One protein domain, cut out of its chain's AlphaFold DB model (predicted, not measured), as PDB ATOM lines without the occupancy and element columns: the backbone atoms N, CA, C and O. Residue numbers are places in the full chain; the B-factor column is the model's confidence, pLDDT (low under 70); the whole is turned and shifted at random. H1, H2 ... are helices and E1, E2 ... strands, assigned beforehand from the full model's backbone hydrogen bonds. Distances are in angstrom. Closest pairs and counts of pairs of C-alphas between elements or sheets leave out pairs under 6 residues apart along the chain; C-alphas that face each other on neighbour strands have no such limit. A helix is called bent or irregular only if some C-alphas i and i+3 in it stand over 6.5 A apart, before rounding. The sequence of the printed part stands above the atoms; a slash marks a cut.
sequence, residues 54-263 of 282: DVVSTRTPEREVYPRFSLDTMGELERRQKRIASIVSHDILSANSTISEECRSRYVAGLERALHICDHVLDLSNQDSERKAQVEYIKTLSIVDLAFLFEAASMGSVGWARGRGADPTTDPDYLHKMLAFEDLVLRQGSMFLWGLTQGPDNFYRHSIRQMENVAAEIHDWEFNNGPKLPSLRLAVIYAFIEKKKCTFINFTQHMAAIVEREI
ATOM      1  N   ASP A  54     158.314 204.507 182.093       93.12
ATOM      2  CA  ASP A  54     158.613 203.966 180.769       93.12
ATOM      3  C   ASP A  54     159.376 202.641 180.868       93.12
ATOM      4  O   ASP A  54     160.168 202.420 181.786       93.12
ATOM      5  N   VAL A  55     159.117 201.746 179.918       94.25
ATOM      6  CA  VAL A  55     159.524 200.341 180.002       94.25
ATOM      7  C   VAL A  55     160.774 200.096 179.170       94.25
ATOM      8  O   VAL A  55     160.838 200.484 178.005       94.25
ATOM      9  N   VAL A  56     161.766 199.414 179.747       93.06
ATOM     10  CA  VAL A  56     162.953 198.965 179.004       93.06
ATOM     11  C   VAL A  56     162.559 197.830 178.062       93.06
ATOM     12  O   VAL A  56     162.135 196.759 178.495       93.06
ATOM     13  N   SER A  57     162.741 198.013 176.762       92.56
ATOM     14  CA  SER A  57     162.636 196.923 175.802       92.56
ATOM     15  C   SER A  57     163.715 195.888 176.070       92.56
ATOM     16  O   SER A  57     164.887 196.205 176.249       92.56
ATOM     17  N   THR A  58     163.320 194.623 176.037       90.94
ATOM     18  CA  THR A  58     164.256 193.501 176.132       90.94
ATOM     19  C   THR A  58     164.222 192.648 174.865       90.94
ATOM     20  O   THR A  58     164.563 191.462 174.881       90.94
ATOM     21  N   ARG A  59     163.770 193.248 173.752       88.25
ATOM     22  CA  ARG A  59     163.717 192.609 172.430       88.25
ATOM     23  C   ARG A  59     165.109 192.360 171.869       88.25
ATOM     24  O   ARG A  59     165.321 191.382 171.154       88.25
ATOM     25  N   THR A  60     166.041 193.241 172.195       86.12
ATOM     26  CA  THR A  60     167.453 193.105 171.873       86.12
ATOM     27  C   THR A  60     168.284 193.323 173.141       86.12
ATOM     28  O   THR A  60     167.744 193.746 174.164       86.12
ATOM     29  N   PRO A  61     169.590 193.009 173.118       77.44
ATOM     30  CA  PRO A  61     170.482 193.339 174.226       77.44
ATOM     31  C   PRO A  61     170.734 194.849 174.394       77.44
ATOM     32  O   PRO A  61     171.392 195.251 175.353       77.44
ATOM     33  N   GLU A  62     170.278 195.684 173.455       76.81
ATOM     34  CA  GLU A  62     170.377 197.139 173.557       76.81
ATOM     35  C   GLU A  62     169.252 197.727 174.424       76.81
ATOM     36  O   GLU A  62     168.134 197.217 174.460       76.81
ATOM     37  N   ARG A  63     169.543 198.842 175.109       74.06
ATOM     38  CA  ARG A  63     168.556 199.588 175.902       74.06
ATOM     39  C   ARG A  63     167.720 200.484 174.988       74.06
ATOM     40  O   ARG A  63     168.076 201.633 174.744       74.06
ATOM     41  N   GLU A  64     166.617 199.952 174.483       89.75
ATOM     42  CA  GLU A  64     165.530 200.754 173.914       89.75
ATOM     43  C   GLU A  64     164.467 200.989 174.997       89.75
ATOM     44  O   GLU A  64     164.229 200.113 175.825       89.75
ATOM     45  N   VAL A  65     163.842 202.168 175.027       92.50
ATOM     46  CA  VAL A  65     162.837 202.532 176.038       92.50
ATOM     47  C   VAL A  65     161.519 202.846 175.346       92.50
ATOM     48  O   VAL A  65     161.477 203.680 174.442       92.50
ATOM     49  N   TYR A  66     160.446 202.185 175.776       93.56
ATOM     50  CA  TYR A  66     159.099 202.409 175.266       93.56
ATOM     51  C   TYR A  66     158.286 203.285 176.221       93.56
ATOM     52  O   TYR A  66     158.293 203.042 177.432       93.56
ATOM     53  N   PRO A  67     157.521 204.264 175.698       94.00
ATOM     54  CA  PRO A  67     156.604 205.047 176.510       94.00
ATOM     55  C   PRO A  67     155.627 204.145 177.260       94.00
ATOM     56  O   PRO A  67     155.055 203.218 176.674       94.00
ATOM     57  N   ARG A  68     155.382 204.438 178.540       92.62
ATOM     58  CA  ARG A  68     154.541 203.627 179.435       92.62
ATOM     59  C   ARG A  68     153.200 203.216 178.818       92.62
ATOM     60  O   ARG A  68     152.776 202.075 178.964       92.62
ATOM     61  N   PHE A  69     152.521 204.130 178.129       93.88
ATOM     62  CA  PHE A  69     151.200 203.887 177.539       93.88
ATOM     63  C   PHE A  69     151.273 203.765 176.013       93.88
ATOM     64  O   PHE A  69     150.680 204.571 175.302       93.88
ATOM     65  N   SER A  70     152.010 202.762 175.533       94.25
ATOM     66  CA  SER A  70     152.143 202.428 174.107       94.25
ATOM     67  C   SER A  70     151.886 200.942 173.839       94.25
ATOM     68  O   SER A  70     152.043 200.093 174.728       94.25
ATOM     69  N   LEU A  71     151.521 200.610 172.599       92.75
ATOM     70  CA  LEU A  71     151.365 199.229 172.142       92.75
ATOM     71  C   LEU A  71     152.690 198.457 172.185       92.75
ATOM     72  O   LEU A  71     152.679 197.256 172.458       92.75
ATOM     73  N   ASP A  72     153.825 199.135 171.996       93.25
ATOM     74  CA  ASP A  72     155.153 198.531 172.145       93.25
ATOM     75  C   ASP A  72     155.418 198.104 173.593       93.25
ATOM     76  O   ASP A  72     155.859 196.975 173.835       93.25
ATOM     77  N   THR A  73     155.040 198.939 174.570       94.62
ATOM     78  CA  THR A  73     155.072 198.561 175.991       94.62
ATOM     79  C   THR A  73     154.185 197.351 176.262       94.62
ATOM     80  O   THR A  73     154.615 196.423 176.946       94.62
ATOM     81  N   MET A  74     152.974 197.292 175.698       93.94
ATOM     82  CA  MET A  74     152.127 196.101 175.837       93.94
ATOM     83  C   MET A  74     152.821 194.852 175.274       93.94
ATOM     84  O   MET A  74     152.802 193.806 175.918       93.94
ATOM     85  N   GLY A  75     153.480 194.962 174.118       93.31
ATOM     86  CA  GLY A  75     154.206 193.847 173.503       93.31
ATOM     87  C   GLY A  75     155.408 193.384 174.322       93.31
ATOM     88  O   GLY A  75     155.706 192.189 174.373       93.31
ATOM     89  N   GLU A  76     156.092 194.311 174.987       94.88
ATOM     90  CA  GLU A  76     157.169 194.004 175.924       94.88
ATOM     91  C   GLU A  76     156.654 193.309 177.192       94.88
ATOM     92  O   GLU A  76     157.231 192.301 177.604       94.88
ATOM     93  N   LEU A  77     155.533 193.755 177.768       94.44
ATOM     94  CA  LEU A  77     154.935 193.106 178.939       94.44
ATOM     95  C   LEU A  77     154.444 191.678 178.631       94.44
ATOM     96  O   LEU A  77     154.716 190.764 179.413       94.44
ATOM     97  N   GLU A  78     153.805 191.445 177.475       93.06
ATOM     98  CA  GLU A  78     153.415 190.092 177.034       93.06
ATOM     99  C   GLU A  78     154.641 189.173 176.879       93.06
ATOM    100  O   GLU A  78     154.611 187.997 177.256       93.06
ATOM    101  N   ARG A  79     155.748 189.704 176.341       93.38
ATOM    102  CA  ARG A  79     157.012 188.967 176.183       93.38
ATOM    103  C   ARG A  79     157.624 188.609 177.533       93.38
ATOM    104  O   ARG A  79     158.016 187.458 177.728       93.38
ATOM    105  N   ARG A  80     157.688 189.566 178.462       94.56
ATOM    106  CA  ARG A  80     158.172 189.358 179.833       94.56
ATOM    107  C   ARG A  80     157.373 188.272 180.543       94.56
ATOM    108  O   ARG A  80     157.972 187.329 181.048       94.56
ATOM    109  N   GLN A  81     156.044 188.325 180.481       94.06
ATOM    110  CA  GLN A  81     155.180 187.316 181.098       94.06
ATOM    111  C   GLN A  81     155.426 185.909 180.530       94.06
ATOM    112  O   GLN A  81     155.592 184.957 181.292       94.06
ATOM    113  N   LYS A  82     155.529 185.776 179.199       93.00
ATOM    114  CA  LYS A  82     155.860 184.493 178.549       93.00
ATOM    115  C   LYS A  82     157.231 183.968 178.979       93.00
ATOM    116  O   LYS A  82     157.372 182.776 179.242       93.00
ATOM    117  N   ARG A  83     158.239 184.842 179.076       94.19
ATOM    118  CA  ARG A  83     159.571 184.455 179.562       94.19
ATOM    119  C   ARG A  83     159.536 184.008 181.012       94.19
ATOM    120  O   ARG A  83     160.081 182.955 181.306       94.19
ATOM    121  N   ILE A  84     158.895 184.772 181.894       95.31
ATOM    122  CA  ILE A  84     158.794 184.448 183.321       95.31
ATOM    123  C   ILE A  84     158.177 183.061 183.503       95.31
ATOM    124  O   ILE A  84     158.807 182.220 184.138       95.31
ATOM    125  N   ALA A  85     157.045 182.779 182.850       92.75
ATOM    126  CA  ALA A  85     156.397 181.464 182.894       92.75
ATOM    127  C   ALA A  85     157.327 180.315 182.437       92.75
ATOM    128  O   ALA A  85     157.313 179.217 182.998       92.75
ATOM    129  N   SER A  86     158.183 180.574 181.444       92.94
ATOM    130  CA  SER A  86     159.171 179.605 180.953       92.94
ATOM    131  C   SER A  86     160.399 179.460 181.864       92.94
ATOM    132  O   SER A  86     161.040 178.415 181.886       92.94
ATOM    133  N   ILE A  87     160.784 180.505 182.601       92.88
ATOM    134  CA  ILE A  87     161.961 180.499 183.487       92.88
ATOM    135  C   ILE A  87     161.648 179.799 184.807       92.88
ATOM    136  O   ILE A  87     162.468 179.024 185.289       92.88
ATOM    137  N   VAL A  88     160.473 180.047 185.391       91.06
ATOM    138  CA  VAL A  88     160.090 179.458 186.690       91.06
ATOM    139  C   VAL A  88     159.910 177.943 186.636       91.06
ATOM    140  O   VAL A  88     159.983 177.278 187.664       91.06
ATOM    141  N   SER A  89     159.713 177.395 185.439       85.75
ATOM    142  CA  SER A  89     159.679 175.955 185.174       85.75
ATOM    143  C   SER A  89     161.038 175.379 184.751       85.75
ATOM    144  O   SER A  89     161.163 174.163 184.620       85.75
ATOM    145  N   HIS A  90     162.061 176.216 184.550       89.38
ATOM    146  CA  HIS A  90     163.384 175.791 184.102       89.38
ATOM    147  C   HIS A  90     164.259 175.310 185.263       89.38
ATOM    148  O   HIS A  90     164.214 175.840 186.376       89.38
ATOM    149  N   ASP A  91     165.189 174.401 184.961       84.38
ATOM    150  CA  ASP A  91     166.081 173.797 185.953       84.38
ATOM    151  C   ASP A  91     167.016 174.768 186.685       84.38
ATOM    152  O   ASP A  91     167.598 174.440 187.717       84.38
ATOM    153  N   ILE A  92     167.135 176.001 186.186       84.81
ATOM    154  CA  ILE A  92     167.977 177.017 186.818       84.81
ATOM    155  C   ILE A  92     167.361 177.500 188.135       84.81
ATOM    156  O   ILE A  92     168.096 177.870 189.041       84.81
ATOM    157  N   LEU A  93     166.029 177.461 188.257       83.94
ATOM    158  CA  LEU A  93     165.299 177.795 189.482       83.94
ATOM    159  C   LEU A  93     164.773 176.549 190.215       83.94
ATOM    160  O   LEU A  93     164.314 176.659 191.349       83.94
ATOM    161  N   SER A  94     164.895 175.351 189.627       69.38
ATOM    162  CA  SER A  94     164.515 174.077 190.267       69.38
ATOM    163  C   SER A  94     165.572 173.542 191.248       69.38
ATOM    164  O   SER A  94     165.410 172.466 191.825       69.38
ATOM    165  N   ALA A  95     166.642 174.308 191.497       60.38
ATOM    166  CA  ALA A  95     167.749 173.925 192.373       60.38
ATOM    167  C   ALA A  95     167.322 173.589 193.817       60.38
ATOM    168  O   ALA A  95     168.068 172.891 194.520       60.38
ATOM    169  N   ASN A  96     166.145 174.055 194.249       66.62
ATOM    170  CA  ASN A  96     165.576 173.766 195.556       66.62
ATOM    171  C   ASN A  96     164.765 172.456 195.554       66.62
ATOM    172  O   ASN A  96     163.534 172.442 195.522       66.62
ATOM    173  N   SER A  97     165.469 171.329 195.656       65.44
ATOM    174  CA  SER A  97     164.865 169.993 195.760       65.44
ATOM    175  C   SER A  97     164.112 169.741 197.076       65.44
ATOM    176  O   SER A  97     163.578 168.651 197.267       65.44
ATOM    177  N   THR A  98     164.093 170.703 198.006       75.69
ATOM    178  CA  THR A  98     163.451 170.545 199.323       75.69
ATOM    179  C   THR A  98     161.977 170.955 199.329       75.69
ATOM    180  O   THR A  98     161.252 170.636 200.272       75.69
ATOM    181  N   ILE A  99     161.508 171.620 198.266       84.25
ATOM    182  CA  ILE A  99     160.109 172.030 198.121       84.25
ATOM    183  C   ILE A  99     159.251 170.819 197.740       84.25
ATOM    184  O   ILE A  99     159.464 170.195 196.698       84.25
ATOM    185  N   SER A 100     158.261 170.501 198.579       85.56
ATOM    186  CA  SER A 100     157.316 169.411 198.321       85.56
ATOM    187  C   SER A 100     156.428 169.705 197.110       85.56
ATOM    188  O   SER A 100     156.148 170.863 196.793       85.56
ATOM    189  N   GLU A 101     155.926 168.650 196.465       85.31
ATOM    190  CA  GLU A 101     155.035 168.779 195.302       85.31
ATOM    191  C   GLU A 101     153.781 169.609 195.621       85.31
ATOM    192  O   GLU A 101     153.373 170.460 194.836       85.31
ATOM    193  N   GLU A 102     153.219 169.437 196.820       86.94
ATOM    194  CA  GLU A 102     152.048 170.187 197.292       86.94
ATOM    195  C   GLU A 102     152.304 171.702 197.376       86.94
ATOM    196  O   GLU A 102     151.418 172.510 197.098       86.94
ATOM    197  N   CYS A 103     153.527 172.101 197.733       89.69
ATOM    198  CA  CYS A 103     153.920 173.503 197.869       89.69
ATOM    199  C   CYS A 103     154.419 174.120 196.553       89.69
ATOM    200  O   CYS A 103     154.583 175.342 196.474       89.69
ATOM    201  N   ARG A 104     154.663 173.306 195.516       88.44
ATOM    202  CA  ARG A 104     155.352 173.735 194.291       88.44
ATOM    203  C   ARG A 104     154.606 174.831 193.539       88.44
ATOM    204  O   ARG A 104     155.236 175.796 193.125       88.44
ATOM    205  N   SER A 105     153.284 174.737 193.415       90.12
ATOM    206  CA  SER A 105     152.482 175.753 192.711       90.12
ATOM    207  C   SER A 105     152.604 177.141 193.349       90.12
ATOM    208  O   SER A 105     152.739 178.141 192.648       90.12
ATOM    209  N   ARG A 106     152.626 177.214 194.684       90.56
ATOM    210  CA  ARG A 106     152.783 178.480 195.413       90.56
ATOM    211  C   ARG A 106     154.208 178.996 195.392       90.56
ATOM    212  O   ARG A 106     154.409 180.202 195.314       90.56
ATOM    213  N   TYR A 107     155.179 178.090 195.460       92.25
ATOM    214  CA  TYR A 107     156.582 178.448 195.308       92.25
ATOM    215  C   TYR A 107     156.827 179.090 193.939       92.25
ATOM    216  O   TYR A 107     157.366 180.191 193.869       92.25
ATOM    217  N   VAL A 108     156.322 178.463 192.871       92.06
ATOM    218  CA  VAL A 108     156.367 179.000 191.505       92.06
ATOM    219  C   VAL A 108     155.681 180.363 191.430       92.06
ATOM    220  O   VAL A 108     156.307 181.307 190.964       92.06
ATOM    221  N   ALA A 109     154.469 180.519 191.971       92.62
ATOM    222  CA  ALA A 109     153.781 181.814 191.985       92.62
ATOM    223  C   ALA A 109     154.579 182.913 192.724       92.62
ATOM    224  O   ALA A 109     154.577 184.076 192.319       92.62
ATOM    225  N   GLY A 110     155.294 182.557 193.798       94.81
ATOM    226  CA  GLY A 110     156.195 183.469 194.502       94.81
ATOM    227  C   GLY A 110     157.408 183.881 193.661       94.81
ATOM    228  O   GLY A 110     157.761 185.061 193.633       94.81
ATOM    229  N   LEU A 111     158.005 182.938 192.924       95.19
ATOM    230  CA  LEU A 111     159.094 183.219 191.982       95.19
ATOM    231  C   LEU A 111     158.626 184.066 190.793       95.19
ATOM    232  O   LEU A 111     159.310 185.017 190.421       95.19
ATOM    233  N   GLU A 112     157.449 183.785 190.228       95.50
ATOM    234  CA  GLU A 112     156.840 184.618 189.182       95.50
ATOM    235  C   GLU A 112     156.676 186.053 189.684       95.50
ATOM    236  O   GLU A 112     157.088 187.007 189.016       95.50
ATOM    237  N   ARG A 113     156.158 186.204 190.912       96.06
ATOM    238  CA  ARG A 113     156.028 187.505 191.566       96.06
ATOM    239  C   ARG A 113     157.355 188.236 191.693       96.06
ATOM    240  O   ARG A 113     157.430 189.404 191.313       96.06
ATOM    241  N   ALA A 114     158.391 187.551 192.163       97.44
ATOM    242  CA  ALA A 114     159.732 188.108 192.268       97.44
ATOM    243  C   ALA A 114     160.286 188.564 190.910       97.44
ATOM    244  O   ALA A 114     160.778 189.682 190.803       97.44
ATOM    245  N   LEU A 115     160.159 187.755 189.855       97.12
ATOM    246  CA  LEU A 115     160.701 188.103 188.537       97.12
ATOM    247  C   LEU A 115     159.987 189.291 187.888       97.12
ATOM    248  O   LEU A 115     160.639 190.128 187.269       97.12
ATOM    249  N   HIS A 116     158.674 189.420 188.078       97.00
ATOM    250  CA  HIS A 116     157.947 190.620 187.661       97.00
ATOM    251  C   HIS A 116     158.398 191.869 188.435       97.00
ATOM    252  O   HIS A 116     158.484 192.948 187.851       97.00
ATOM    253  N   ILE A 117     158.715 191.736 189.729       97.75
ATOM    254  CA  ILE A 117     159.303 192.827 190.518       97.75
ATOM    255  C   ILE A 117     160.694 193.182 189.978       97.75
ATOM    256  O   ILE A 117     160.983 194.365 189.820       97.75
ATOM    257  N   CYS A 118     161.535 192.205 189.625       97.19
ATOM    258  CA  CYS A 118     162.834 192.482 189.004       97.19
ATOM    259  C   CYS A 118     162.693 193.197 187.648       97.19
ATOM    260  O   CYS A 118     163.442 194.129 187.369       97.19
ATOM    261  N   ASP A 119     161.715 192.817 186.819       96.19
ATOM    262  CA  ASP A 119     161.417 193.518 185.560       96.19
ATOM    263  C   ASP A 119     160.978 194.975 185.804       96.19
ATOM    264  O   ASP A 119     161.359 195.873 185.059       96.19
ATOM    265  N   HIS A 120     160.240 195.243 186.884       95.12
ATOM    266  CA  HIS A 120     159.915 196.613 187.289       95.12
ATOM    267  C   HIS A 120     161.144 197.386 187.786       95.12
ATOM    268  O   HIS A 120     161.304 198.564 187.483       95.12
ATOM    269  N   VAL A 121     162.034 196.729 188.536       95.06
ATOM    270  CA  VAL A 121     163.314 197.309 188.970       95.06
ATOM    271  C   VAL A 121     164.187 197.661 187.761       95.06
ATOM    272  O   VAL A 121     164.832 198.712 187.768       95.06
ATOM    273  N   LEU A 122     164.176 196.848 186.703       93.56
ATOM    274  CA  LEU A 122     164.821 197.177 185.431       93.56
ATOM    275  C   LEU A 122     164.235 198.460 184.819       93.56
ATOM    276  O   LEU A 122     164.999 199.324 184.398       93.56
ATOM    277  N   ASP A 123     162.914 198.640 184.821       93.44
ATOM    278  CA  ASP A 123     162.278 199.841 184.250       93.44
ATOM    279  C   ASP A 123     162.680 201.136 184.982       93.44
ATOM    280  O   ASP A 123     162.852 202.191 184.369       93.44
ATOM    281  N   LEU A 124     162.964 201.049 186.287       91.19
ATOM    282  CA  LEU A 124     163.499 202.170 187.072       91.19
ATOM    283  C   LEU A 124     164.933 202.567 186.675       91.19
ATOM    284  O   LEU A 124     165.393 203.644 187.060       91.19
ATOM    285  N   SER A 125     165.633 201.743 185.885       81.00
ATOM    286  CA  SER A 125     166.949 202.076 185.323       81.00
ATOM    287  C   SER A 125     166.899 203.017 184.116       81.00
ATOM    288  O   SER A 125     167.931 203.302 183.532       81.00
ATOM    289  N   ASN A 126     165.733 203.551 183.753       65.81
ATOM    290  CA  ASN A 126     165.609 204.585 182.718       65.81
ATOM    291  C   ASN A 126     165.634 206.023 183.271       65.81
ATOM    292  O   ASN A 126     165.319 206.964 182.548       65.81
ATOM    293  N   GLN A 127     165.945 206.213 184.557       60.50
ATOM    294  CA  GLN A 127     165.908 207.518 185.232       60.50
ATOM    295  C   GLN A 127     167.324 208.044 185.521       60.50
ATOM    296  O   GLN A 127     168.206 207.256 185.843       60.50
ATOM    297  N   ASP A 128     167.531 209.369 185.550       46.88
ATOM    298  CA  ASP A 128     168.833 210.046 185.797       46.88
ATOM    299  C   ASP A 128     169.560 209.634 187.103       46.88
ATOM    300  O   ASP A 128     170.718 209.984 187.335       46.88
ATOM    301  N   SER A 129     168.894 208.876 187.982       63.66
ATOM    302  CA  SER A 129     169.462 208.275 189.192       63.66
ATOM    303  C   SER A 129     169.129 206.780 189.313       63.66
ATOM    304  O   SER A 129     168.754 206.318 190.391       63.66
ATOM    305  N   GLU A 130     169.284 206.031 188.211       77.88
ATOM    306  CA  GLU A 130     168.919 204.611 188.016       77.88
ATOM    307  C   GLU A 130     169.021 203.771 189.303       77.88
ATOM    308  O   GLU A 130     168.033 203.248 189.819       77.88
ATOM    309  N   ARG A 131     170.220 203.719 189.898       82.56
ATOM    310  CA  ARG A 131     170.512 202.909 191.092       82.56
ATOM    311  C   ARG A 131     169.738 203.366 192.330       82.56
ATOM    312  O   ARG A 131     169.312 202.544 193.134       82.56
ATOM    313  N   LYS A 132     169.572 204.677 192.515       87.38
ATOM    314  CA  LYS A 132     168.882 205.242 193.680       87.38
ATOM    315  C   LYS A 132     167.392 204.922 193.622       87.38
ATOM    316  O   LYS A 132     166.843 204.485 194.628       87.38
ATOM    317  N   ALA A 133     166.763 205.082 192.457       90.12
ATOM    318  CA  ALA A 133     165.352 204.757 192.263       90.12
ATOM    319  C   ALA A 133     165.071 203.270 192.542       90.12
ATOM    320  O   ALA A 133     164.139 202.943 193.277       90.12
ATOM    321  N   GLN A 134     165.932 202.380 192.040       92.88
ATOM    322  CA  GLN A 134     165.857 200.940 192.301       92.88
ATOM    323  C   GLN A 134     165.958 200.612 193.798       92.88
ATOM    324  O   GLN A 134     165.120 199.886 194.332       92.88
ATOM    325  N   VAL A 135     166.953 201.177 194.493       92.25
ATOM    326  CA  VAL A 135     167.155 200.957 195.936       92.25
ATOM    327  C   VAL A 135     165.974 201.478 196.756       92.25
ATOM    328  O   VAL A 135     165.507 200.783 197.658       92.25
ATOM    329  N   GLU A 136     165.467 202.675 196.454       92.44
ATOM    330  CA  GLU A 136     164.310 203.235 197.160       92.44
ATOM    331  C   GLU A 136     163.052 202.395 196.936       92.44
ATOM    332  O   GLU A 136     162.345 202.100 197.899       92.44
ATOM    333  N   TYR A 137     162.813 201.915 195.713       94.81
ATOM    334  CA  TYR A 137     161.707 201.000 195.446       94.81
ATOM    335  C   TYR A 137     161.838 199.692 196.242       94.81
ATOM    336  O   TYR A 137     160.883 199.293 196.911       94.81
ATOM    337  N   ILE A 138     163.024 199.069 196.268       96.38
ATOM    338  CA  ILE A 138     163.278 197.839 197.041       96.38
ATOM    339  C   ILE A 138     162.943 198.036 198.527       96.38
ATOM    340  O   ILE A 138     162.302 197.177 199.134       96.38
ATOM    341  N   LYS A 139     163.286 199.187 199.120       96.06
ATOM    342  CA  LYS A 139     162.943 199.499 200.522       96.06
ATOM    343  C   LYS A 139     161.435 199.544 200.782       96.06
ATOM    344  O   LYS A 139     161.003 199.299 201.912       96.06
ATOM    345  N   THR A 140     160.609 199.822 199.774       96.50
ATOM    346  CA  THR A 140     159.145 199.833 199.934       96.50
ATOM    347  C   THR A 140     158.536 198.430 199.982       96.50
ATOM    348  O   THR A 140     157.470 198.254 200.572       96.50
ATOM    349  N   LEU A 141     159.231 197.416 199.456       97.75
ATOM    350  CA  LEU A 141     158.705 196.060 199.298       97.75
ATOM    351  C   LEU A 141     158.362 195.381 200.630       97.75
ATOM    352  O   LEU A 141     158.920 195.684 201.693       97.75
ATOM    353  N   SER A 142     157.415 194.443 200.580       97.88
ATOM    354  CA  SER A 142     157.046 193.645 201.748       97.88
ATOM    355  C   SER A 142     158.169 192.677 202.138       97.88
ATOM    356  O   SER A 142     159.022 192.321 201.330       97.88
ATOM    357  N   ILE A 143     158.154 192.194 203.382       97.50
ATOM    358  CA  ILE A 143     159.106 191.169 203.839       97.50
ATOM    359  C   ILE A 143     159.013 189.886 202.987       97.50
ATOM    360  O   ILE A 143     160.027 189.230 202.767       97.50
ATOM    361  N   VAL A 144     157.814 189.541 202.502       97.44
ATOM    362  CA  VAL A 144     157.591 188.378 201.628       97.44
ATOM    363  C   VAL A 144     158.227 188.602 200.257       97.44
ATOM    364  O   VAL A 144     158.937 187.730 199.770       97.44
ATOM    365  N   ASP A 145     158.042 189.787 199.673       98.19
ATOM    366  CA  ASP A 145     158.662 190.156 198.393       98.19
ATOM    367  C   ASP A 145     160.178 190.131 198.459       98.19
ATOM    368  O   ASP A 145     160.826 189.558 197.592       98.19
ATOM    369  N   LEU A 146     160.743 190.710 199.516       98.44
ATOM    370  CA  LEU A 146     162.186 190.716 199.732       98.44
ATOM    371  C   LEU A 146     162.741 189.291 199.870       98.44
ATOM    372  O   LEU A 146     163.808 189.003 199.332       98.44
ATOM    373  N   ALA A 147     162.015 188.397 200.548       97.75
ATOM    374  CA  ALA A 147     162.413 186.998 200.678       97.75
ATOM    375  C   ALA A 147     162.370 186.258 199.329       97.75
ATOM    376  O   ALA A 147     163.332 185.577 198.991       97.75
ATOM    377  N   PHE A 148     161.308 186.425 198.533       97.44
ATOM    378  CA  PHE A 148     161.202 185.780 197.218       97.44
ATOM    379  C   PHE A 148     162.134 186.386 196.158       97.44
ATOM    380  O   PHE A 148     162.615 185.653 195.298       97.44
ATOM    381  N   LEU A 149     162.446 187.685 196.226       98.00
ATOM    382  CA  LEU A 149     163.488 188.304 195.397       98.00
ATOM    383  C   LEU A 149     164.853 187.670 195.659       98.00
ATOM    384  O   LEU A 149     165.556 187.297 194.721       98.00
ATOM    385  N   PHE A 150     165.213 187.531 196.938       97.31
ATOM    386  CA  PHE A 150     166.455 186.874 197.324       97.31
ATOM    387  C   PHE A 150     166.460 185.395 196.918       97.31
ATOM    388  O   PHE A 150     167.448 184.929 196.362       97.31
ATOM    389  N   GLU A 151     165.355 184.674 197.138       95.44
ATOM    390  CA  GLU A 151     165.199 183.270 196.736       95.44
ATOM    391  C   GLU A 151     165.400 183.092 195.224       95.44
ATOM    392  O   GLU A 151     166.193 182.249 194.814       95.44
ATOM    393  N   ALA A 152     164.751 183.909 194.386       95.81
ATOM    394  CA  ALA A 152     164.878 183.825 192.931       95.81
ATOM    395  C   ALA A 152     166.319 184.085 192.456       95.81
ATOM    396  O   ALA A 152     166.835 183.358 191.606       95.81
ATOM    397  N   ALA A 153     166.981 185.097 193.025       96.56
ATOM    398  CA  ALA A 153     168.366 185.426 192.705       96.56
ATOM    399  C   ALA A 153     169.338 184.314 193.147       96.56
ATOM    400  O   ALA A 153     170.159 183.859 192.350       96.56
ATOM    401  N   SER A 154     169.210 183.851 194.394       94.44
ATOM    402  CA  SER A 154     170.078 182.841 195.012       94.44
ATOM    403  C   SER A 154     169.897 181.453 194.392       94.44
ATOM    404  O   SER A 154     170.870 180.777 194.063       94.44
ATOM    405  N   MET A 155     168.658 181.018 194.147       92.44
ATOM    406  CA  MET A 155     168.425 179.738 193.471       92.44
ATOM    407  C   MET A 155     168.919 179.775 192.031       92.44
ATOM    408  O   MET A 155     169.532 178.807 191.585       92.44
ATOM    409  N   GLY A 156     168.745 180.906 191.340       93.69
ATOM    410  CA  GLY A 156     169.303 181.104 190.009       93.69
ATOM    411  C   GLY A 156     170.830 181.003 189.987       93.69
ATOM    412  O   GLY A 156     171.373 180.322 189.116       93.69
ATOM    413  N   SER A 157     171.527 181.624 190.949       93.94
ATOM    414  CA  SER A 157     172.996 181.600 191.012       93.94
ATOM    415  C   SER A 157     173.524 180.191 191.298       93.94
ATOM    416  O   SER A 157     174.448 179.725 190.626       93.94
ATOM    417  N   VAL A 158     172.880 179.461 192.214       91.50
ATOM    418  CA  VAL A 158     173.187 178.053 192.510       91.50
ATOM    419  C   VAL A 158     172.907 177.149 191.306       91.50
ATOM    420  O   VAL A 158     173.732 176.296 190.974       91.50
ATOM    421  N   GLY A 159     171.763 177.318 190.638       90.81
ATOM    422  CA  GLY A 159     171.403 176.548 189.446       90.81
ATOM    423  C   GLY A 159     172.386 176.771 188.296       90.81
ATOM    424  O   GLY A 159     172.843 175.813 187.671       90.81
ATOM    425  N   TRP A 160     172.785 178.024 188.068       91.19
ATOM    426  CA  TRP A 160     173.800 178.384 187.081       91.19
ATOM    427  C   TRP A 160     175.165 177.754 187.386       91.19
ATOM    428  O   TRP A 160     175.758 177.129 186.503       91.19
ATOM    429  N   ALA A 161     175.638 177.862 188.631       90.00
ATOM    430  CA  ALA A 161     176.909 177.283 189.062       90.00
ATOM    431  C   ALA A 161     176.940 175.761 188.849       90.00
ATOM    432  O   ALA A 161     177.865 175.234 188.226       90.00
ATOM    433  N   ARG A 162     175.878 175.060 189.274       87.50
ATOM    434  CA  ARG A 162     175.723 173.609 189.070       87.50
ATOM    435  C   ARG A 162     175.733 173.233 187.593       87.50
ATOM    436  O   ARG A 162     176.456 172.317 187.213       87.50
ATOM    437  N   GLY A 163     174.982 173.949 186.756       85.81
ATOM    438  CA  GLY A 163     174.922 173.692 185.314       85.81
ATOM    439  C   GLY A 163     176.264 173.870 184.595       85.81
ATOM    440  O   GLY A 163     176.480 173.290 183.535       85.81
ATOM    441  N   ARG A 164     177.185 174.646 185.178       84.19
ATOM    442  CA  ARG A 164     178.549 174.861 184.673       84.19
ATOM    443  C   ARG A 164     179.590 173.921 185.279       84.19
ATOM    444  O   ARG A 164     180.723 173.931 184.810       84.19
ATOM    445  N   GLY A 165     179.238 173.164 186.320       83.50
ATOM    446  CA  GLY A 165     180.221 172.473 187.156       83.50
ATOM    447  C   GLY A 165     181.205 173.439 187.826       83.50
ATOM    448  O   GLY A 165     182.343 173.061 188.073       83.50
ATOM    449  N   ALA A 166     180.790 174.690 188.056       84.38
ATOM    450  CA  ALA A 166     181.611 175.693 188.714       84.38
ATOM    451  C   ALA A 166     181.533 175.505 190.230       84.38
ATOM    452  O   ALA A 166     180.446 175.345 190.790       84.38
ATOM    453  N   ASP A 167     182.682 175.562 190.892       86.50
ATOM    454  CA  ASP A 167     182.793 175.509 192.345       86.50
ATOM    455  C   ASP A 167     183.996 176.346 192.832       86.50
ATOM    456  O   ASP A 167     184.829 176.766 192.020       86.50
ATOM    457  N   PRO A 168     184.133 176.587 194.151       85.50
ATOM    458  CA  PRO A 168     185.252 177.362 194.692       85.50
ATOM    459  C   PRO A 168     186.645 176.766 194.438       85.50
ATOM    460  O   PRO A 168     187.644 177.449 194.646       85.50
ATOM    461  N   THR A 169     186.740 175.487 194.061       84.88
ATOM    462  CA  THR A 169     188.014 174.796 193.805       84.88
ATOM    463  C   THR A 169     188.456 174.910 192.348       84.88
ATOM    464  O   THR A 169     189.651 174.849 192.060       84.88
ATOM    465  N   THR A 170     187.503 175.099 191.438       85.44
ATOM    466  CA  THR A 170     187.706 175.162 189.987       85.44
ATOM    467  C   THR A 170     187.689 176.590 189.446       85.44
ATOM    468  O   THR A 170     188.299 176.846 188.408       85.44
ATOM    469  N   ASP A 171     187.042 177.527 190.146       83.44
ATOM    470  CA  ASP A 171     186.924 178.930 189.747       83.44
ATOM    471  C   ASP A 171     187.289 179.868 190.918       83.44
ATOM    472  O   ASP A 171     186.514 179.998 191.870       83.44
ATOM    473  N   PRO A 172     188.449 180.556 190.883       83.75
ATOM    474  CA  PRO A 172     188.851 181.464 191.960       83.75
ATOM    475  C   PRO A 172     187.905 182.667 192.116       83.75
ATOM    476  O   PRO A 172     187.801 183.227 193.207       83.75
ATOM    477  N   ASP A 173     187.160 183.022 191.064       85.44
ATOM    478  CA  ASP A 173     186.186 184.117 191.072       85.44
ATOM    479  C   ASP A 173     184.757 183.632 191.352       85.44
ATOM    480  O   ASP A 173     183.807 184.412 191.242       85.44
ATOM    481  N   TYR A 174     184.585 182.360 191.738       87.75
ATOM    482  CA  TYR A 174     183.289 181.716 191.963       87.75
ATOM    483  C   TYR A 174     182.328 182.578 192.793       87.75
ATOM    484  O   TYR A 174     181.193 182.834 192.384       87.75
ATOM    485  N   LEU A 175     182.798 183.079 193.942       88.62
ATOM    486  CA  LEU A 175     181.980 183.897 194.836       88.62
ATOM    487  C   LEU A 175     181.570 185.222 194.180       88.62
ATOM    488  O   LEU A 175     180.406 185.604 194.252       88.62
ATOM    489  N   HIS A 176     182.499 185.907 193.510       90.25
ATOM    490  CA  HIS A 176     182.216 187.179 192.841       90.25
ATOM    491  C   HIS A 176     181.216 186.992 191.695       90.25
ATOM    492  O   HIS A 176     180.297 187.794 191.552       90.25
ATOM    493  N   LYS A 177     181.329 185.901 190.929       91.56
ATOM    494  CA  LYS A 177     180.385 185.561 189.853       91.56
ATOM    495  C   LYS A 177     178.999 185.212 190.386       91.56
ATOM    496  O   LYS A 177     178.015 185.655 189.805       91.56
ATOM    497  N   MET A 178     178.900 184.495 191.508       92.88
ATOM    498  CA  MET A 178     177.613 184.245 192.164       92.88
ATOM    499  C   MET A 178     176.941 185.536 192.645       92.88
ATOM    500  O   MET A 178     175.761 185.751 192.378       92.88
ATOM    501  N   LEU A 179     177.688 186.419 193.312       93.06
ATOM    502  CA  LEU A 179     177.155 187.701 193.783       93.06
ATOM    503  C   LEU A 179     176.765 188.617 192.612       93.06
ATOM    504  O   LEU A 179     175.721 189.267 192.655       93.06
ATOM    505  N   ALA A 180     177.564 188.624 191.542       93.12
ATOM    506  CA  ALA A 180     177.256 189.336 190.306       93.12
ATOM    507  C   ALA A 180     175.998 188.795 189.625       93.12
ATOM    508  O   ALA A 180     175.174 189.577 189.158       93.12
ATOM    509  N   PHE A 181     175.825 187.472 189.600       95.31
ATOM    510  CA  PHE A 181     174.612 186.840 189.100       95.31
ATOM    511  C   PHE A 181     173.392 187.320 189.887       95.31
ATOM    512  O   PHE A 181     172.419 187.775 189.291       95.31
ATOM    513  N   GLU A 182     173.449 187.253 191.218       95.94
ATOM    514  CA  GLU A 182     172.340 187.658 192.087       95.94
ATOM    515  C   GLU A 182     171.962 189.131 191.882       95.94
ATOM    516  O   GLU A 182     170.781 189.455 191.748       95.94
ATOM    517  N   ASP A 183     172.951 190.022 191.781       94.44
ATOM    518  CA  ASP A 183     172.714 191.435 191.478       94.44
ATOM    519  C   ASP A 183     172.116 191.641 190.075       94.44
ATOM    520  O   ASP A 183     171.188 192.434 189.907       94.44
ATOM    521  N   LEU A 184     172.592 190.901 189.069       94.56
ATOM    522  CA  LEU A 184     172.096 191.003 187.696       94.56
ATOM    523  C   LEU A 184     170.669 190.488 187.533       94.56
ATOM    524  O   LEU A 184     169.920 191.091 186.772       94.56
ATOM    525  N   VAL A 185     170.252 189.453 188.267       96.25
ATOM    526  CA  VAL A 185     168.839 189.032 188.297       96.25
ATOM    527  C   VAL A 185     167.950 190.175 188.784       96.25
ATOM    528  O   VAL A 185     166.914 190.448 188.182       96.25
ATOM    529  N   LEU A 186     168.366 190.874 189.842       95.94
ATOM    530  CA  LEU A 186     167.612 191.999 190.398       95.94
ATOM    531  C   LEU A 186     167.634 193.222 189.469       95.94
ATOM    532  O   LEU A 186     166.645 193.944 189.383       95.94
ATOM    533  N   ARG A 187     168.751 193.455 188.771       91.69
ATOM    534  CA  ARG A 187     168.973 194.640 187.928       91.69
ATOM    535  C   ARG A 187     168.381 194.521 186.527       91.69
ATOM    536  O   ARG A 187     167.903 195.513 185.991       91.69
ATOM    537  N   GLN A 188     168.497 193.345 185.920       92.25
ATOM    538  CA  GLN A 188     168.157 193.074 184.517       92.25
ATOM    539  C   GLN A 188     166.897 192.211 184.372       92.25
ATOM    540  O   GLN A 188     166.461 191.926 183.255       92.25
ATOM    541  N   GLY A 189     166.323 191.775 185.492       93.81
ATOM    542  CA  GLY A 189     165.063 191.055 185.521       93.81
ATOM    543  C   GLY A 189     165.087 189.712 184.803       93.81
ATOM    544  O   GLY A 189     166.097 189.003 184.731       93.81
ATOM    545  N   SER A 190     163.927 189.358 184.263       94.75
ATOM    546  CA  SER A 190     163.680 188.099 183.567       94.75
ATOM    547  C   SER A 190     164.545 187.935 182.316       94.75
ATOM    548  O   SER A 190     164.867 186.807 181.946       94.75
ATOM    549  N   MET A 191     164.969 189.035 181.677       94.38
ATOM    550  CA  MET A 191     165.805 188.984 180.474       94.38
ATOM    551  C   MET A 191     167.148 188.309 180.741       94.38
ATOM    552  O   MET A 191     167.572 187.482 179.935       94.38
ATOM    553  N   PHE A 192     167.790 188.605 181.873       94.88
ATOM    554  CA  PHE A 192     169.099 188.040 182.193       94.88
ATOM    555  C   PHE A 192     169.041 186.521 182.379       94.88
ATOM    556  O   PHE A 192     169.798 185.795 181.729       94.88
ATOM    557  N   LEU A 193     168.097 186.040 183.198       94.12
ATOM    558  CA  LEU A 193     167.878 184.606 183.422       94.12
ATOM    559  C   LEU A 193     167.483 183.883 182.136       94.12
ATOM    560  O   LEU A 193     168.005 182.807 181.836       94.12
ATOM    561  N   TRP A 194     166.583 184.482 181.355       95.06
ATOM    562  CA  TRP A 194     166.189 183.933 180.065       95.06
ATOM    563  C   TRP A 194     167.382 183.851 179.114       95.06
ATOM    564  O   TRP A 194     167.611 182.798 178.529       95.06
ATOM    565  N   GLY A 195     168.190 184.909 179.016       94.19
ATOM    566  CA  GLY A 195     169.377 184.955 178.165       94.19
ATOM    567  C   GLY A 195     170.387 183.851 178.478       94.19
ATOM    568  O   GLY A 195     170.988 183.298 177.563       94.19
ATOM    569  N   LEU A 196     170.532 183.478 179.753       92.31
ATOM    570  CA  LEU A 196     171.434 182.405 180.178       92.31
ATOM    571  C   LEU A 196     170.908 180.991 179.919       92.31
ATOM    572  O   LEU A 196     171.711 180.060 179.871       92.31
ATOM    573  N   THR A 197     169.593 180.820 179.799       90.56
ATOM    574  CA  THR A 197     168.961 179.492 179.769       90.56
ATOM    575  C   THR A 197     168.344 179.138 178.427       90.56
ATOM    576  O   THR A 197     168.551 178.044 177.917       90.56
ATOM    577  N   GLN A 198     167.572 180.059 177.861       91.56
ATOM    578  CA  GLN A 198     166.675 179.813 176.730       91.56
ATOM    579  C   GLN A 198     166.847 180.850 175.613       91.56
ATOM    580  O   GLN A 198     166.262 180.712 174.539       91.56
ATOM    581  N   GLY A 199     167.613 181.912 175.865       90.56
ATOM    582  CA  GLY A 199     167.875 182.969 174.905       90.56
ATOM    583  C   GLY A 199     168.791 182.517 173.765       90.56
ATOM    584  O   GLY A 199     169.566 181.570 173.914       90.56
ATOM    585  N   PRO A 200     168.737 183.205 172.612       92.88
ATOM    586  CA  PRO A 200     169.682 182.961 171.536       92.88
ATOM    587  C   PRO A 200     171.107 183.360 171.951       92.88
ATOM    588  O   PRO A 200     171.321 184.112 172.903       92.88
ATOM    589  N   ASP A 201     172.099 182.872 171.204       93.00
ATOM    590  CA  ASP A 201     173.529 182.994 171.531       93.00
ATOM    591  C   ASP A 201     173.993 184.444 171.784       93.00
ATOM    592  O   ASP A 201     174.832 184.695 172.649       93.00
ATOM    593  N   ASN A 202     173.404 185.435 171.108       92.50
ATOM    594  CA  ASN A 202     173.696 186.847 171.368       92.50
ATOM    595  C   ASN A 202     173.262 187.304 172.774       92.50
ATOM    596  O   ASN A 202     174.005 188.049 173.414       92.50
ATOM    597  N   PHE A 203     172.108 186.851 173.273       93.56
ATOM    598  CA  PHE A 203     171.664 187.129 174.643       93.56
ATOM    599  C   PHE A 203     172.510 186.379 175.663       93.56
ATOM    600  O   PHE A 203     172.919 186.970 176.657       93.56
ATOM    601  N   TYR A 204     172.845 185.117 175.391       93.31
ATOM    602  CA  TYR A 204     173.722 184.342 176.264       93.31
ATOM    603  C   TYR A 204     175.083 185.023 176.451       93.31
ATOM    604  O   TYR A 204     175.505 185.290 177.577       93.31
ATOM    605  N   ARG A 205     175.754 185.378 175.348       92.81
ATOM    606  CA  ARG A 205     177.045 186.084 175.387       92.81
ATOM    607  C   ARG A 205     176.933 187.442 176.068       92.81
ATOM    608  O   ARG A 205     177.856 187.838 176.778       92.81
ATOM    609  N   HIS A 206     175.822 188.149 175.863       92.38
ATOM    610  CA  HIS A 206     175.561 189.408 176.551       92.38
ATOM    611  C   HIS A 206     175.455 189.203 178.069       92.38
ATOM    612  O   HIS A 206     176.161 189.884 178.808       92.38
ATOM    613  N   SER A 207     174.654 188.239 178.536       93.00
ATOM    614  CA  SER A 207     174.506 187.936 179.964       93.00
ATOM    615  C   SER A 207     175.830 187.527 180.613       93.00
ATOM    616  O   SER A 207     176.154 188.013 181.694       93.00
ATOM    617  N   ILE A 208     176.638 186.694 179.946       91.75
ATOM    618  CA  ILE A 208     177.959 186.302 180.460       91.75
ATOM    619  C   ILE A 208     178.900 187.503 180.567       91.75
ATOM    620  O   ILE A 208     179.502 187.703 181.618       91.75
ATOM    621  N   ARG A 209     178.961 188.356 179.538       91.62
ATOM    622  CA  ARG A 209     179.783 189.574 179.577       91.62
ATOM    623  C   ARG A 209     179.354 190.524 180.699       91.62
ATOM    624  O   ARG A 209     180.202 191.094 181.375       91.62
ATOM    625  N   GLN A 210     178.048 190.707 180.901       90.69
ATOM    626  CA  GLN A 210     177.531 191.528 182.003       90.69
ATOM    627  C   GLN A 210     177.970 190.969 183.359       90.69
ATOM    628  O   GLN A 210     178.407 191.727 184.218       90.69
ATOM    629  N   MET A 211     177.895 189.651 183.538       90.81
ATOM    630  CA  MET A 211     178.308 188.987 184.771       90.81
ATOM    631  C   MET A 211     179.805 189.134 185.040       90.81
ATOM    632  O   MET A 211     180.171 189.421 186.173       90.81
ATOM    633  N   GLU A 212     180.661 189.007 184.026       88.69
ATOM    634  CA  GLU A 212     182.107 189.244 184.163       88.69
ATOM    635  C   GLU A 212     182.411 190.695 184.564       88.69
ATOM    636  O   GLU A 212     183.173 190.931 185.502       88.69
ATOM    637  N   ASN A 213     181.759 191.663 183.914       87.75
ATOM    638  CA  ASN A 213     181.919 193.081 184.240       87.75
ATOM    639  C   ASN A 213     181.459 193.388 185.672       87.75
ATOM    640  O   ASN A 213     182.176 194.029 186.436       87.75
ATOM    641  N   VAL A 214     180.278 192.898 186.061       88.44
ATOM    642  CA  VAL A 214     179.747 193.113 187.411       88.44
ATOM    643  C   VAL A 214     180.581 192.377 188.453       88.44
ATOM    644  O   VAL A 214     180.793 192.931 189.522       88.44
ATOM    645  N   ALA A 215     181.111 191.185 188.170       87.06
ATOM    646  CA  ALA A 215     181.978 190.461 189.103       87.06
ATOM    647  C   ALA A 215     183.267 191.234 189.422       87.06
ATOM    648  O   ALA A 215     183.725 191.197 190.562       87.06
ATOM    649  N   ALA A 216     183.813 191.988 188.464       83.19
ATOM    650  CA  ALA A 216     184.946 192.876 188.719       83.19
ATOM    651  C   ALA A 216     184.576 194.068 189.630       83.19
ATOM    652  O   ALA A 216     185.403 194.535 190.411       83.19
ATOM    653  N   GLU A 217     183.331 194.547 189.560       81.12
ATOM    654  CA  GLU A 217     182.825 195.680 190.351       81.12
ATOM    655  C   GLU A 217     182.237 195.264 191.711       81.12
ATOM    656  O   GLU A 217     182.197 196.070 192.641       81.12
ATOM    657  N   ILE A 218     181.780 194.015 191.851       81.31
ATOM    658  CA  ILE A 218     181.027 193.543 193.020       81.31
ATOM    659  C   ILE A 218     181.872 193.608 194.293       81.31
ATOM    660  O   ILE A 218     181.333 193.853 195.371       81.31
ATOM    661  N   HIS A 219     183.198 193.455 194.170       77.38
ATOM    662  CA  HIS A 219     184.105 193.562 195.305       77.38
ATOM    663  C   HIS A 219     183.986 194.934 195.986       77.38
ATOM    664  O   HIS A 219     183.854 195.042 197.206       77.38
ATOM    665  N   ASP A 220     183.938 195.985 195.168       75.06
ATOM    666  CA  ASP A 220     183.803 197.362 195.620       75.06
ATOM    667  C   ASP A 220     182.436 197.663 196.239       75.06
ATOM    668  O   ASP A 220     182.335 198.547 197.085       75.06
ATOM    669  N   TRP A 221     181.378 196.985 195.792       73.75
ATOM    670  CA  TRP A 221     180.015 197.235 196.268       73.75
ATOM    671  C   TRP A 221     179.653 196.432 197.513       73.75
ATOM    672  O   TRP A 221     178.857 196.908 198.318       73.75
ATOM    673  N   GLU A 222     180.192 195.221 197.649       77.31
ATOM    674  CA  GLU A 222     179.846 194.302 198.737       77.31
ATOM    675  C   GLU A 222     180.827 194.370 199.912       77.31
ATOM    676  O   GLU A 222     180.422 194.142 201.051       77.31
ATOM    677  N   PHE A 223     182.104 194.681 199.655       74.06
ATOM    678  CA  PHE A 223     183.160 194.565 200.669       74.06
ATOM    679  C   PHE A 223     183.889 195.878 200.973       74.06
ATOM    680  O   PHE A 223     184.429 196.021 202.072       74.06
ATOM    681  N   ASN A 224     183.880 196.859 200.064       61.44
ATOM    682  CA  ASN A 224     184.496 198.163 200.315       61.44
ATOM    683  C   ASN A 224     183.464 199.186 200.822       61.44
ATOM    684  O   ASN A 224     182.520 199.549 200.127       61.44
ATOM    685  N   ASN A 225     183.699 199.731 202.023       55.44
ATOM    686  CA  ASN A 225     182.884 200.774 202.675       55.44
ATOM    687  C   ASN A 225     183.063 202.175 202.038       55.44
ATOM    688  O   ASN A 225     183.222 203.177 202.738       55.44
ATOM    689  N   GLY A 226     183.113 202.258 200.707       55.50
ATOM    690  CA  GLY A 226     183.151 203.533 199.991       55.50
ATOM    691  C   GLY A 226     181.787 204.246 199.997       55.50
ATOM    692  O   GLY A 226     180.772 203.637 200.319       55.50
ATOM    693  N   PRO A 227     181.706 205.518 199.565       48.97
ATOM    694  CA  PRO A 227     180.448 206.275 199.475       48.97
ATOM    695  C   PRO A 227     179.511 205.799 198.341       48.97
ATOM    696  O   PRO A 227     178.603 206.527 197.939       48.97
ATOM    697  N   LYS A 228     179.746 204.610 197.770       65.69
ATOM    698  CA  LYS A 228     178.976 204.067 196.644       65.69
ATOM    699  C   LYS A 228     177.650 203.489 197.156       65.69
ATOM    700  O   LYS A 228     177.578 202.930 198.245       65.69
ATOM    701  N   LEU A 229     176.591 203.628 196.354       70.69
ATOM    702  CA  LEU A 229     175.325 202.933 196.601       70.69
ATOM    703  C   LEU A 229     175.567 201.411 196.609       70.69
ATOM    704  O   LEU A 229     176.349 200.941 195.776       70.69
ATOM    705  N   PRO A 230     174.903 200.651 197.501       80.75
ATOM    706  CA  PRO A 230     175.084 199.205 197.583       80.75
ATOM    707  C   PRO A 230     174.656 198.506 196.284       80.75
ATOM    708  O   PRO A 230     173.918 199.068 195.464       80.75
ATOM    709  N   SER A 231     175.083 197.253 196.118       88.94
ATOM    710  CA  SER A 231     174.467 196.339 195.149       88.94
ATOM    711  C   SER A 231     172.955 196.238 195.415       88.94
ATOM    712  O   SER A 231     172.487 196.440 196.543       88.94
ATOM    713  N   LEU A 232     172.161 195.910 194.394       92.44
ATOM    714  CA  LEU A 232     170.725 195.684 194.590       92.44
ATOM    715  C   LEU A 232     170.485 194.474 195.495       92.44
ATOM    716  O   LEU A 232     169.536 194.463 196.279       92.44
ATOM    717  N   ARG A 233     171.400 193.502 195.458       94.06
ATOM    718  CA  ARG A 233     171.426 192.371 196.384       94.06
ATOM    719  C   ARG A 233     171.522 192.835 197.840       94.06
ATOM    720  O   ARG A 233     170.679 192.461 198.657       94.06
ATOM    721  N   LEU A 234     172.497 193.683 198.176       92.56
ATOM    722  CA  LEU A 234     172.611 194.247 199.524       92.56
ATOM    723  C   LEU A 234     171.428 195.142 199.876       92.56
ATOM    724  O   LEU A 234     170.992 195.124 201.023       92.56
ATOM    725  N   ALA A 235     170.864 195.876 198.916       94.25
ATOM    726  CA  ALA A 235     169.655 196.660 199.154       94.25
ATOM    727  C   ALA A 235     168.478 195.775 199.604       94.25
ATOM    728  O   ALA A 235     167.797 196.123 200.570       94.25
ATOM    729  N   VAL A 236     168.282 194.606 198.975       97.38
ATOM    730  CA  VAL A 236     167.277 193.613 199.398       97.38
ATOM    731  C   VAL A 236     167.580 193.096 200.807       97.38
ATOM    732  O   VAL A 236     166.688 193.074 201.660       97.38
ATOM    733  N   ILE A 237     168.836 192.729 201.084       96.56
ATOM    734  CA  ILE A 237     169.254 192.194 202.390       96.56
ATOM    735  C   ILE A 237     169.067 193.232 203.501       96.56
ATOM    736  O   ILE A 237     168.476 192.924 204.537       96.56
ATOM    737  N   TYR A 238     169.518 194.470 203.300       95.62
ATOM    738  CA  TYR A 238     169.386 195.540 204.287       95.62
ATOM    739  C   TYR A 238     167.929 195.926 204.524       95.62
ATOM    740  O   TYR A 238     167.521 196.016 205.682       95.62
ATOM    741  N   ALA A 239     167.123 196.066 203.466       97.06
ATOM    742  CA  ALA A 239     165.692 196.329 203.605       97.06
ATOM    743  C   ALA A 239     164.992 195.211 204.395       97.06
ATOM    744  O   ALA A 239     164.147 195.473 205.256       97.06
ATOM    745  N   PHE A 240     165.367 193.953 204.152       98.06
ATOM    746  CA  PHE A 240     164.827 192.819 204.891       98.06
ATOM    747  C   PHE A 240     165.256 192.836 206.360       98.06
ATOM    748  O   PHE A 240     164.407 192.705 207.241       98.06
ATOM    749  N   ILE A 241     166.550 193.022 206.637       97.56
ATOM    750  CA  ILE A 241     167.108 193.096 207.993       97.56
ATOM    751  C   ILE A 241     166.418 194.197 208.798       97.56
ATOM    752  O   ILE A 241     165.979 193.954 209.925       97.56
ATOM    753  N   GLU A 242     166.257 195.376 208.202       96.62
ATOM    754  CA  GLU A 242     165.614 196.522 208.830       96.62
ATOM    755  C   GLU A 242     164.147 196.241 209.180       96.62
ATOM    756  O   GLU A 242     163.710 196.559 210.291       96.62
ATOM    757  N   LYS A 243     163.387 195.623 208.265       97.62
ATOM    758  CA  LYS A 243     161.963 195.312 208.473       97.62
ATOM    759  C   LYS A 243     161.751 194.129 209.415       97.62
ATOM    760  O   LYS A 243     160.853 194.162 210.251       97.62
ATOM    761  N   LYS A 244     162.572 193.082 209.296       96.38
ATOM    762  CA  LYS A 244     162.468 191.850 210.091       96.38
ATOM    763  C   LYS A 244     163.126 191.969 211.469       96.38
ATOM    764  O   LYS A 244     162.852 191.131 212.325       96.38
ATOM    765  N   LYS A 245     163.954 193.002 211.685       95.25
ATOM    766  CA  LYS A 245     164.760 193.223 212.901       95.25
ATOM    767  C   LYS A 245     165.667 192.024 213.214       95.25
ATOM    768  O   LYS A 245     165.726 191.558 214.348       95.25
ATOM    769  N   CYS A 246     166.342 191.510 212.185       94.50
ATOM    770  CA  CYS A 246     167.312 190.414 212.300       94.50
ATOM    771  C   CYS A 246     168.751 190.913 212.061       94.50
ATOM    772  O   CYS A 246     168.990 192.117 212.127       94.50
ATOM    773  N   THR A 247     169.725 190.026 211.843       94.88
ATOM    774  CA  THR A 247     171.132 190.397 211.614       94.88
ATOM    775  C   THR A 247     171.642 189.858 210.282       94.88
ATOM    776  O   THR A 247     171.064 188.950 209.687       94.88
ATOM    777  N   PHE A 248     172.785 190.374 209.830       90.50
ATOM    778  CA  PHE A 248     173.448 189.876 208.622       90.50
ATOM    779  C   PHE A 248     173.934 188.419 208.747       90.50
ATOM    780  O   PHE A 248     174.194 187.762 207.749       90.50
ATOM    781  N   ILE A 249     174.036 187.879 209.963       92.44
ATOM    782  CA  ILE A 249     174.471 186.493 210.180       92.44
ATOM    783  C   ILE A 249     173.308 185.514 209.972       92.44
ATOM    784  O   ILE A 249     173.520 184.395 209.514       92.44
ATOM    785  N   ASN A 250     172.075 185.916 210.297       93.44
ATOM    786  CA  ASN A 250     170.915 185.019 210.305       93.44
ATOM    787  C   ASN A 250     169.817 185.381 209.289       93.44
ATOM    788  O   ASN A 250     168.783 184.710 209.256       93.44
ATOM    789  N   PHE A 251     170.013 186.404 208.448       95.31
ATOM    790  CA  PHE A 251     168.981 186.838 207.499       95.31
ATOM    791  C   PHE A 251     168.550 185.722 206.536       95.31
ATOM    792  O   PHE A 251     167.358 185.598 206.272       95.31
ATOM    793  N   THR A 252     169.478 184.880 206.065       94.25
ATOM    794  CA  THR A 252     169.180 183.779 205.129       94.25
ATOM    795  C   THR A 252     168.213 182.767 205.737       94.25
ATOM    796  O   THR A 252     167.234 182.391 205.099       94.25
ATOM    797  N   GLN A 253     168.422 182.392 207.005       94.56
ATOM    798  CA  GLN A 253     167.521 181.507 207.749       94.56
ATOM    799  C   GLN A 253     166.130 182.132 207.904       94.56
ATOM    800  O   GLN A 253     165.116 181.457 207.735       94.56
ATOM    801  N   HIS A 254     166.063 183.434 208.191       96.31
ATOM    802  CA  HIS A 254     164.789 184.139 208.304       96.31
ATOM    803  C   HIS A 254     164.055 184.273 206.964       96.31
ATOM    804  O   HIS A 254     162.834 184.124 206.947       96.31
ATOM    805  N   MET A 255     164.764 184.549 205.864       96.06
ATOM    806  CA  MET A 255     164.185 184.600 204.518       96.06
ATOM    807  C   MET A 255     163.632 183.233 204.114       96.06
ATOM    808  O   MET A 255     162.466 183.149 203.734       96.06
ATOM    809  N   ALA A 256     164.414 182.164 204.300       93.69
ATOM    810  CA  ALA A 256     163.978 180.796 204.031       93.69
ATOM    811  C   ALA A 256     162.728 180.426 204.844       93.69
ATOM    812  O   ALA A 256     161.761 179.911 204.288       93.69
ATOM    813  N   ALA A 257     162.688 180.774 206.135       93.69
ATOM    814  CA  ALA A 257     161.520 180.534 206.982       93.69
ATOM    815  C   ALA A 257     160.267 181.304 206.517       93.69
ATOM    816  O   ALA A 257     159.145 180.831 206.697       93.69
ATOM    817  N   ILE A 258     160.429 182.494 205.927       95.12
ATOM    818  CA  ILE A 258     159.310 183.243 205.340       95.12
ATOM    819  C   ILE A 258     158.819 182.561 204.071       95.12
ATOM    820  O   ILE A 258     157.620 182.321 203.974       95.12
ATOM    821  N   VAL A 259     159.716 182.199 203.150       94.25
ATOM    822  CA  VAL A 259     159.353 181.452 201.936       94.25
ATOM    823  C   VAL A 259     158.609 180.169 202.312       94.25
ATOM    824  O   VAL A 259     157.505 179.934 201.828       94.25
ATOM    825  N   GLU A 260     159.151 179.392 203.252       92.94
ATOM    826  CA  GLU A 260     158.549 178.152 203.741       92.94
ATOM    827  C   GLU A 260     157.152 178.374 204.343       92.94
ATOM    828  O   GLU A 260     156.221 177.614 204.072       92.94
ATOM    829  N   ARG A 261     156.976 179.434 205.137       93.00
ATOM    830  CA  ARG A 261     155.673 179.782 205.709       93.00
ATOM    831  C   ARG A 261     154.650 180.124 204.627       93.00
ATOM    832  O   ARG A 261     153.516 179.654 204.709       93.00
ATOM    833  N   GLU A 262     155.027 180.935 203.640       92.25
ATOM    834  CA  GLU A 262     154.112 181.356 202.572       92.25
ATOM    835  C   GLU A 262     153.678 180.171 201.701       92.25
ATOM    836  O   GLU A 262     152.495 180.025 201.381       92.25
ATOM    837  N   ILE A 263     154.596 179.255 201.377       92.06
ATOM    838  CA  ILE A 263     154.248 178.084 200.563       92.06
ATOM    839  C   ILE A 263     153.432 177.043 201.345       92.06
ATOM    840  O   ILE A 263     152.605 176.369 200.738       92.06
TER     841      ILE A 263
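Overview. This is residues 54 to 263 of the 282 residues of an uncharacterized protein of Magnaporthe oryzae (strain 70-15 / ATCC MYA-4617 / FGSC 8958) (UniProt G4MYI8). A rounded globule of crossed helices has H4 and H5a in its middle, with the long helix H2 crossing both. H1, H3, H6, H7 and H8 pack round these, and the small strand hairpin E1 E2 caps one end beside H1 and H2. The printed part has 210 residues, with two strands, antiparallel, then eight helices along the chain; the class is mostly helix. It is compact, with a radius of gyration of the C-alphas of 16.4 A and spans of 46 by 44 by 38 A.

Along the chain. E1, residues 55 to 57, begins at C-alpha 55 at (159.524, 200.341, 180.002), and E2 is residues 64 to 66. H1, residues 71 to 88, is 26.1 A long. H2, residues 101 to 126, is 39.4 A long and irregular: C-alphas 102 and 105 are 7.2 A apart. H3 is residues 130 to 140; H4, residues 143 to 164, is 31.8 A long. H5, residues 174 to 197, was assigned as one helix by its hydrogen bonds but is bent, with C-alphas 187 and 190 9.5 A apart; its arms are H5a, residues 174 to 187, and H5b, residues 190 to 197. H6, residues 201 to 222, is 30.1 A long, has a kink of 46 degrees near residue 216 and is only just irregular, with C-alphas 216 and 219 6.7 A apart. H7 is residues 232 to 244; H8, residues 251 to 263, ends at C-alpha 263 at (154.248, 178.084, 200.563).

Arrangement. E1 and E2 form an antiparallel hairpin, with N 57 and O 64 within hydrogen-bond range at 2.7 A. The closest C-alphas of E1 and H2 are Val 55 and Asp 123, 5.1 A. H2 and H5 are the hubs. H2 touches H4 about perpendicular, at 84 degrees (Ala 114 and Leu 149 closest, C-alphas 4.9 A). H1 and H2 form a helical hairpin, their closest C-alphas being Val 88 and Val 108, 6.1 A. H4 touches H5a at a steep tilt of 47 degrees, opposite ways; the closest C-alphas are Ala 153 and Glu 182, 4.6 A. H6 touches H5a, closest at His 176 and Ala 215, C-alphas 5.0 A. H3 and H7 touch at a shallow tilt of 22 degrees, the same way, closest at Lys 139 and Ala 239, C-alphas 5.2 A. H8 touches H4, closest at Ala 147 and Met 255, C-alphas 4.9 A. Every O i to N i+4 pair is within hydrogen-bond range in H1, H3, H4, H5a, H5b, H7 and H8; H2 has 18 of 22 and H6 16 of 18.

Size, cuts and confidence. The C-alphas farthest apart are those of Phe 69 and Thr 169, 49.7 A. The printed part has no cut, and the link H1 to H2, 12 residues, is long. The pLDDT is under 70 at residues 94 to 97, 126 to 129 and 224 to 228.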